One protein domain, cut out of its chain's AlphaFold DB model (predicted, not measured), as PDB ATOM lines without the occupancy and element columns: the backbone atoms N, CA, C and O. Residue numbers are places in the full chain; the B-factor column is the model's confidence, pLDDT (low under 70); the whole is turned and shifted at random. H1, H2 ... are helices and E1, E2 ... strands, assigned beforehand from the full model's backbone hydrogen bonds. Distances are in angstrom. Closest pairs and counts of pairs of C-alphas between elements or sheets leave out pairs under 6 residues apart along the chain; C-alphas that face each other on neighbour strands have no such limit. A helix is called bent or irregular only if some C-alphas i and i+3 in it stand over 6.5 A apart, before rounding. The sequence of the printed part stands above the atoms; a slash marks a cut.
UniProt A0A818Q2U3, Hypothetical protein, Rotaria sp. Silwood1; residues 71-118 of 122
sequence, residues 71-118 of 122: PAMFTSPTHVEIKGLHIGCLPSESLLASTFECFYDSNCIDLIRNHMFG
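AT A GLANCE: This is residues 71 to 118 of the 122 residues of the protein "Hypothetical protein" of Rotaria sp. Silwood1 (UniProt A0A818Q2U3). A small two-stranded antiparallel hairpin, its long strand E2 sharply bent, sits in the middle, and three short helices follow one another in an arc along E2. H1 lies by the last residue of E2, H2 by its bend, and H3, the longest helix, by its first half, with H1 and H3 toward opposite ends of the longest axis. The printed part has 48 residues, with two named strands and three named helices in the order E1, E2, H1, H2, H3; the sheet's order is E1 - E2, and the class is mixed, helices and strands. It is only just compact, close to loose, with a radius of gyration of the C-alphas of 11.0 A and spans of 29 by 22 by 15 A.

HOW THE PARTS SIT: Strand E1, residues 71 to 74, and strand E2, residues 80 to 87, form a hairpin of antiparallel neighbours, with 136 degrees between their directions. N 72 and O 85 are within hydrogen-bond range at 2.9 A, and so are N 82 and O 72 at 2.8 A. E2 bends by 106 degrees at residue 84. Helix H2, residues 101 to 104, comes near this bend: its closest C-alphas to E2 are those of Gly 84 and Glu 101, 5.1 A apart. Helix H1, residues 91 to 96, comes closest to E2 at the C-alphas of Ile 87 and Ser 94, 5.0 A apart. Helix H3, residues 106 to 116, comes closest to E2 at the C-alphas of Ile 82 and Cys 108, 7.5 A apart. H2 and H3 only just touch, and only at the corner by their link, with 3 pairs of C-alphas within 8 A; the closest are those of Cys 102 and Cys 108, 5.2 A apart. H1 is apart from E1, H2 and H3. In H1 and H3 every O i to N i+4 pair is within hydrogen-bond range; H2 is too short for such a pair, and its one O i to N i+3 pair is within range.

IN THESE COORDINATES: E2 runs 14.2 A from C-alpha 80 at (1.363, 17.271, 28.139) to C-alpha 87, and E1 10.2 A from C-alpha 71 at (3.897, 7.995, 24.779). H1 measures 8.3 A and H2 5.6 A. H3 measures 15.0 A and ends with C-alpha 116 at (-7.563, 14.298, 36.956).

THE WHOLE: The two C-alphas farthest apart, those of Glu 93 and Gly 118, are 29.3 A apart. The printed part has no cut, and the four links between its elements are tight. The model's mean pLDDT over the printed part is 84.9; residues 76 to 77 and residue 118 are under 70.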
ATOM      1  N   PRO A  71       3.766   7.304  23.499       86.62
ATOM      2  CA  PRO A  71       3.897   7.995  24.779       86.62
ATOM      3  C   PRO A  71       2.517   8.417  25.304       86.62
ATOM      4  O   PRO A  71       1.639   8.827  24.540       86.62
ATOM      5  N   ALA A  72       2.309   8.301  26.614       87.06
ATOM      6  CA  ALA A  72       1.069   8.720  27.252       87.06
ATOM      7  C   ALA A  72       0.994  10.250  27.314       87.06
ATOM      8  O   ALA A  72       1.955  10.915  27.697       87.06
ATOM      9  N   MET A  73      -0.162  10.819  26.973       84.94
ATOM     10  CA  MET A  73      -0.349  12.269  26.959       84.94
ATOM     11  C   MET A  73      -1.762  12.688  27.370       84.94
ATOM     12  O   MET A  73      -2.757  12.059  26.995       84.94
ATOM     13  N   PHE A  74      -1.841  13.801  28.095       84.12
ATOM     14  CA  PHE A  74      -3.066  14.581  28.249       84.12
ATOM     15  C   PHE A  74      -3.257  15.458  27.007       84.12
ATOM     16  O   PHE A  74      -2.282  16.010  26.499       84.12
ATOM     17  N   THR A  75      -4.491  15.618  26.517       76.00
ATOM     18  CA  THR A  75      -4.797  16.511  25.374       76.00
ATOM     19  C   THR A  75      -5.551  17.782  25.740       76.00
ATOM     20  O   THR A  75      -5.647  18.678  24.901       76.00
ATOM     21  N   SER A  76      -6.057  17.880  26.969       69.31
ATOM     22  CA  SER A  76      -6.954  18.947  27.421       69.31
ATOM     23  C   SER A  76      -6.501  19.471  28.793       69.31
ATOM     24  O   SER A  76      -6.312  18.653  29.694       69.31
ATOM     25  N   PRO A  77      -6.332  20.794  29.006       63.50
ATOM     26  CA  PRO A  77      -6.376  21.891  28.025       63.50
ATOM     27  C   PRO A  77      -5.082  22.055  27.203       63.50
ATOM     28  O   PRO A  77      -5.072  22.771  26.206       63.50
ATOM     29  N   THR A  78      -3.990  21.403  27.605       70.06
ATOM     30  CA  THR A  78      -2.670  21.461  26.958       70.06
ATOM     31  C   THR A  78      -2.164  20.059  26.654       70.06
ATOM     32  O   THR A  78      -2.424  19.133  27.417       70.06
ATOM     33  N   HIS A  79      -1.418  19.906  25.558       79.00
ATOM     34  CA  HIS A  79      -0.758  18.643  25.227       79.00
ATOM     35  C   HIS A  79       0.457  18.441  26.143       79.00
ATOM     36  O   HIS A  79       1.473  19.112  25.973       79.00
ATOM     37  N   VAL A  80       0.329  17.551  27.129       81.94
ATOM     38  CA  VAL A  80       1.363  17.271  28.139       81.94
ATOM     39  C   VAL A  80       1.690  15.785  28.111       81.94
ATOM     40  O   VAL A  80       0.828  14.953  28.389       81.94
ATOM     41  N   GLU A  81       2.935  15.463  27.770       85.62
ATOM     42  CA  GLU A  81       3.463  14.099  27.775       85.62
ATOM     43  C   GLU A  81       3.827  13.659  29.201       85.62
ATOM     44  O   GLU A  81       4.511  14.375  29.938       85.62
ATOM     45  N   ILE A  82       3.382  12.465  29.588       88.06
ATOM     46  CA  ILE A  82       3.672  11.850  30.882       88.06
ATOM     47  C   ILE A  82       4.975  11.060  30.741       88.06
ATOM     48  O   ILE A  82       4.988   9.929  30.252       88.06
ATOM     49  N   LYS A  83       6.087  11.664  31.171       88.94
ATOM     50  CA  LYS A  83       7.430  11.072  31.049       88.94
ATOM     51  C   LYS A  83       7.497   9.663  31.639       88.94
ATOM     52  O   LYS A  83       7.113   9.434  32.789       88.94
ATOM     53  N   GLY A  84       8.032   8.735  30.852       87.19
ATOM     54  CA  GLY A  84       8.213   7.349  31.269       87.19
ATOM     55  C   GLY A  84       6.928   6.521  31.325       87.19
ATOM     56  O   GLY A  84       6.967   5.409  31.848       87.19
ATOM     57  N   LEU A  85       5.802   7.020  30.804       90.00
ATOM     58  CA  LEU A  85       4.562   6.260  30.672       90.00
ATOM     59  C   LEU A  85       4.216   6.070  29.192       90.00
ATOM     60  O   LEU A  85       4.133   7.027  28.424       90.00
ATOM     61  N   HIS A  86       3.975   4.823  28.810       90.19
ATOM     62  CA  HIS A  86       3.590   4.433  27.462       90.19
ATOM     63  C   HIS A  86       2.229   3.733  27.456       90.19
ATOM     64  O   HIS A  86       1.888   2.993  28.378       90.19
ATOM     65  N   ILE A  87       1.476   3.932  26.377       86.62
ATOM     66  CA  ILE A  87       0.215   3.252  26.087       86.62
ATOM     67  C   ILE A  87       0.446   2.349  24.873       86.62
ATOM     68  O   ILE A  87       0.918   2.807  23.834       86.62
ATOM     69  N   GLY A  88       0.153   1.061  25.030       82.69
ATOM     70  CA  GLY A  88       0.248   0.019  24.011       82.69
ATOM     71  C   GLY A  88      -1.082  -0.707  23.801       82.69
ATOM     72  O   GLY A  88      -2.075  -0.420  24.467       82.69
ATOM     73  N   CYS A  89      -1.094  -1.698  22.902       80.81
ATOM     74  CA  CYS A  89      -2.270  -2.552  22.698       80.81
ATOM     75  C   CYS A  89      -2.624  -3.350  23.954       80.81
ATOM     76  O   CYS A  89      -3.801  -3.465  24.288       80.81
ATOM     77  N   LEU A  90      -1.618  -3.926  24.621       80.56
ATOM     78  CA  LEU A  90      -1.782  -4.703  25.847       80.56
ATOM     79  C   LEU A  90      -1.268  -3.920  27.073       80.56
ATOM     80  O   LEU A  90      -0.317  -3.142  26.954       80.56
ATOM     81  N   PRO A  91      -1.801  -4.148  28.291       80.38
ATOM     82  CA  PRO A  91      -1.346  -3.459  29.491       80.38
ATOM     83  C   PRO A  91       0.016  -4.011  29.895       80.38
ATOM     84  O   PRO A  91       0.868  -3.258  30.330       80.38
ATOM     85  N   SER A  92       0.267  -5.304  29.675       84.38
ATOM     86  CA  SER A  92       1.586  -5.914  29.840       84.38
ATOM     87  C   SER A  92       2.646  -5.248  28.957       84.38
ATOM     88  O   SER A  92       3.722  -4.944  29.455       84.38
ATOM     89  N   GLU A  93       2.344  -4.961  27.686       83.12
ATOM     90  CA  GLU A  93       3.242  -4.215  26.787       83.12
ATOM     91  C   GLU A  93       3.438  -2.769  27.258       83.12
ATOM     92  O   GLU A  93       4.567  -2.287  27.321       83.12
ATOM     93  N   SER A  94       2.342  -2.102  27.636       85.94
ATOM     94  CA  SER A  94       2.336  -0.726  28.151       85.94
ATOM     95  C   SER A  94       3.205  -0.588  29.404       85.94
ATOM     96  O   SER A  94       4.070   0.283  29.476       85.94
ATOM     97  N   LEU A  95       3.013  -1.482  30.379       89.19
ATOM     98  CA  LEU A  95       3.742  -1.513  31.645       89.19
ATOM     99  C   LEU A  95       5.214  -1.896  31.435       89.19
ATOM    100  O   LEU A  95       6.081  -1.278  32.040       89.19
ATOM    101  N   LEU A  96       5.510  -2.873  30.568       90.94
ATOM    102  CA  LEU A  96       6.882  -3.327  30.294       90.94
ATOM    103  C   LEU A  96       7.727  -2.266  29.571       90.94
ATOM    104  O   LEU A  96       8.938  -2.209  29.767       90.94
ATOM    105  N   ALA A  97       7.099  -1.431  28.740       88.69
ATOM    106  CA  ALA A  97       7.751  -0.317  28.056       88.69
ATOM    107  C   ALA A  97       7.755   0.994  28.867       88.69
ATOM    108  O   ALA A  97       8.377   1.971  28.450       88.69
ATOM    109  N   SER A  98       7.053   1.051  30.000       92.00
ATOM    110  CA  SER A  98       7.018   2.226  30.875       92.00
ATOM    111  C   SER A  98       8.143   2.169  31.910       92.00
ATOM    112  O   SER A  98       8.383   1.138  32.532       92.00
ATOM    113  N   THR A  99       8.820   3.295  32.127       93.12
ATOM    114  CA  THR A  99       9.837   3.461  33.180       93.12
ATOM    115  C   THR A  99       9.254   4.028  34.476       93.12
ATOM    116  O   THR A  99       9.904   3.968  35.517       93.12
ATOM    117  N   PHE A 100       8.021   4.550  34.436       91.25
ATOM    118  CA  PHE A 100       7.288   5.132  35.570       91.25
ATOM    119  C   PHE A 100       7.986   6.326  36.245       91.25
ATOM    120  O   PHE A 100       7.642   6.683  37.368       91.25
ATOM    121  N   GLU A 101       8.916   6.992  35.555       91.06
ATOM    122  CA  GLU A 101       9.681   8.141  36.070       91.06
ATOM    123  C   GLU A 101       8.790   9.248  36.657       91.06
ATOM    124  O   GLU A 101       9.083   9.765  37.734       91.06
ATOM    125  N   CYS A 102       7.656   9.549  36.013       88.12
ATOM    126  CA  CYS A 102       6.671  10.514  36.508       88.12
ATOM    127  C   CYS A 102       6.173  10.231  37.940       88.12
ATOM    128  O   CYS A 102       5.878  11.163  38.681       88.12
ATOM    129  N   PHE A 103       6.110   8.963  38.365       88.88
ATOM    130  CA  PHE A 103       5.617   8.597  39.698       88.88
ATOM    131  C   PHE A 103       6.607   8.910  40.831       88.88
ATOM    132  O   PHE A 103       6.234   8.837  42.001       88.88
ATOM    133  N   TYR A 104       7.841   9.296  40.490       92.25
ATOM    134  CA  TYR A 104       8.882   9.712  41.432       92.25
ATOM    135  C   TYR A 104       9.147  11.231  41.420       92.25
ATOM    136  O   TYR A 104       9.922  11.714  42.242       92.25
ATOM    137  N   ASP A 105       8.497  11.993  40.530       92.25
ATOM    138  CA  ASP A 105       8.589  13.457  40.459       92.25
ATOM    139  C   ASP A 105       7.297  14.088  40.999       92.25
ATOM    140  O   ASP A 105       6.216  13.922  40.427       92.25
ATOM    141  N   SER A 106       7.402  14.851  42.092       91.00
ATOM    142  CA  SER A 106       6.257  15.538  42.699       91.00
ATOM    143  C   SER A 106       5.555  16.480  41.721       91.00
ATOM    144  O   SER A 106       4.330  16.535  41.714       91.00
ATOM    145  N   ASN A 107       6.302  17.154  40.839       90.31
ATOM    146  CA  ASN A 107       5.718  18.046  39.837       90.31
ATOM    147  C   ASN A 107       4.893  17.259  38.812       90.31
ATOM    148  O   ASN A 107       3.864  17.739  38.344       90.31
ATOM    149  N   CYS A 108       5.326  16.043  38.469       88.81
ATOM    150  CA  CYS A 108       4.621  15.196  37.512       88.81
ATOM    151  C   CYS A 108       3.368  14.552  38.134       88.81
ATOM    152  O   CYS A 108       2.312  14.527  37.503       88.81
ATOM    153  N   ILE A 109       3.432  14.149  39.409       90.06
ATOM    154  CA  ILE A 109       2.249  13.762  40.192       90.06
ATOM    155  C   ILE A 109       1.255  14.924  40.327       90.06
ATOM    156  O   ILE A 109       0.052  14.710  40.176       90.06
ATOM    157  N   ASP A 110       1.724  16.148  40.569       90.06
ATOM    158  CA  ASP A 110       0.856  17.325  40.664       90.06
ATOM    159  C   ASP A 110       0.237  17.690  39.303       90.06
ATOM    160  O   ASP A 110      -0.939  18.046  39.253       90.06
ATOM    161  N   LEU A 111       0.954  17.506  38.184       85.75
ATOM    162  CA  LEU A 111       0.374  17.589  36.836       85.75
ATOM    163  C   LEU A 111      -0.741  16.552  36.636       85.75
ATOM    164  O   LEU A 111      -1.839  16.923  36.222       85.75
ATOM    165  N   ILE A 112      -0.505  15.278  36.976       86.44
ATOM    166  CA  ILE A 112      -1.543  14.233  36.913       86.44
ATOM    167  C   ILE A 112      -2.740  14.616  37.793       86.44
ATOM    168  O   ILE A 112      -3.879  14.539  37.334       86.44
ATOM    169  N   ARG A 113      -2.507  15.087  39.027       86.88
ATOM    170  CA  ARG A 113      -3.575  15.516  39.941       86.88
ATOM    171  C   ARG A 113      -4.382  16.676  39.354       86.88
ATOM    172  O   ARG A 113      -5.606  16.628  39.387       86.88
ATOM    173  N   ASN A 114      -3.725  17.675  38.774       85.19
ATOM    174  CA  ASN A 114      -4.392  18.829  38.168       85.19
ATOM    175  C   ASN A 114      -5.204  18.449  36.918       85.19
ATOM    176  O   ASN A 114      -6.267  19.023  36.696       85.19
ATOM    177  N   HIS A 115      -4.753  17.467  36.128       79.81
ATOM    178  CA  HIS A 115      -5.514  16.953  34.983       79.81
ATOM    179  C   HIS A 115      -6.653  15.993  35.382       79.81
ATOM    180  O   HIS A 115      -7.668  15.961  34.692       79.81
ATOM    181  N   MET A 116      -6.525  15.233  36.478       79.69
ATOM    182  CA  MET A 116      -7.563  14.298  36.956       79.69
ATOM    183  C   MET A 116      -8.628  14.946  37.852       79.69
ATOM    184  O   MET A 116      -9.785  14.542  37.810       79.69
ATOM    185  N   PHE A 117      -8.246  15.933  38.665       80.38
ATOM    186  CA  PHE A 117      -9.096  16.569  39.683       80.38
ATOM    187  C   PHE A 117      -9.246  18.083  39.461       80.38
ATOM    188  O   PHE A 117      -9.565  18.827  40.392       80.38
ATOM    189  N   GLY A 118      -8.991  18.553  38.235       64.75
ATOM    190  CA  GLY A 118      -9.129  19.957  37.855       64.75
ATOM    191  C   GLY A 118     -10.535  20.477  38.157       64.75
ATOM    192  O   GLY A 118     -11.491  20.101  37.486       64.75
TER     193      GLY A 118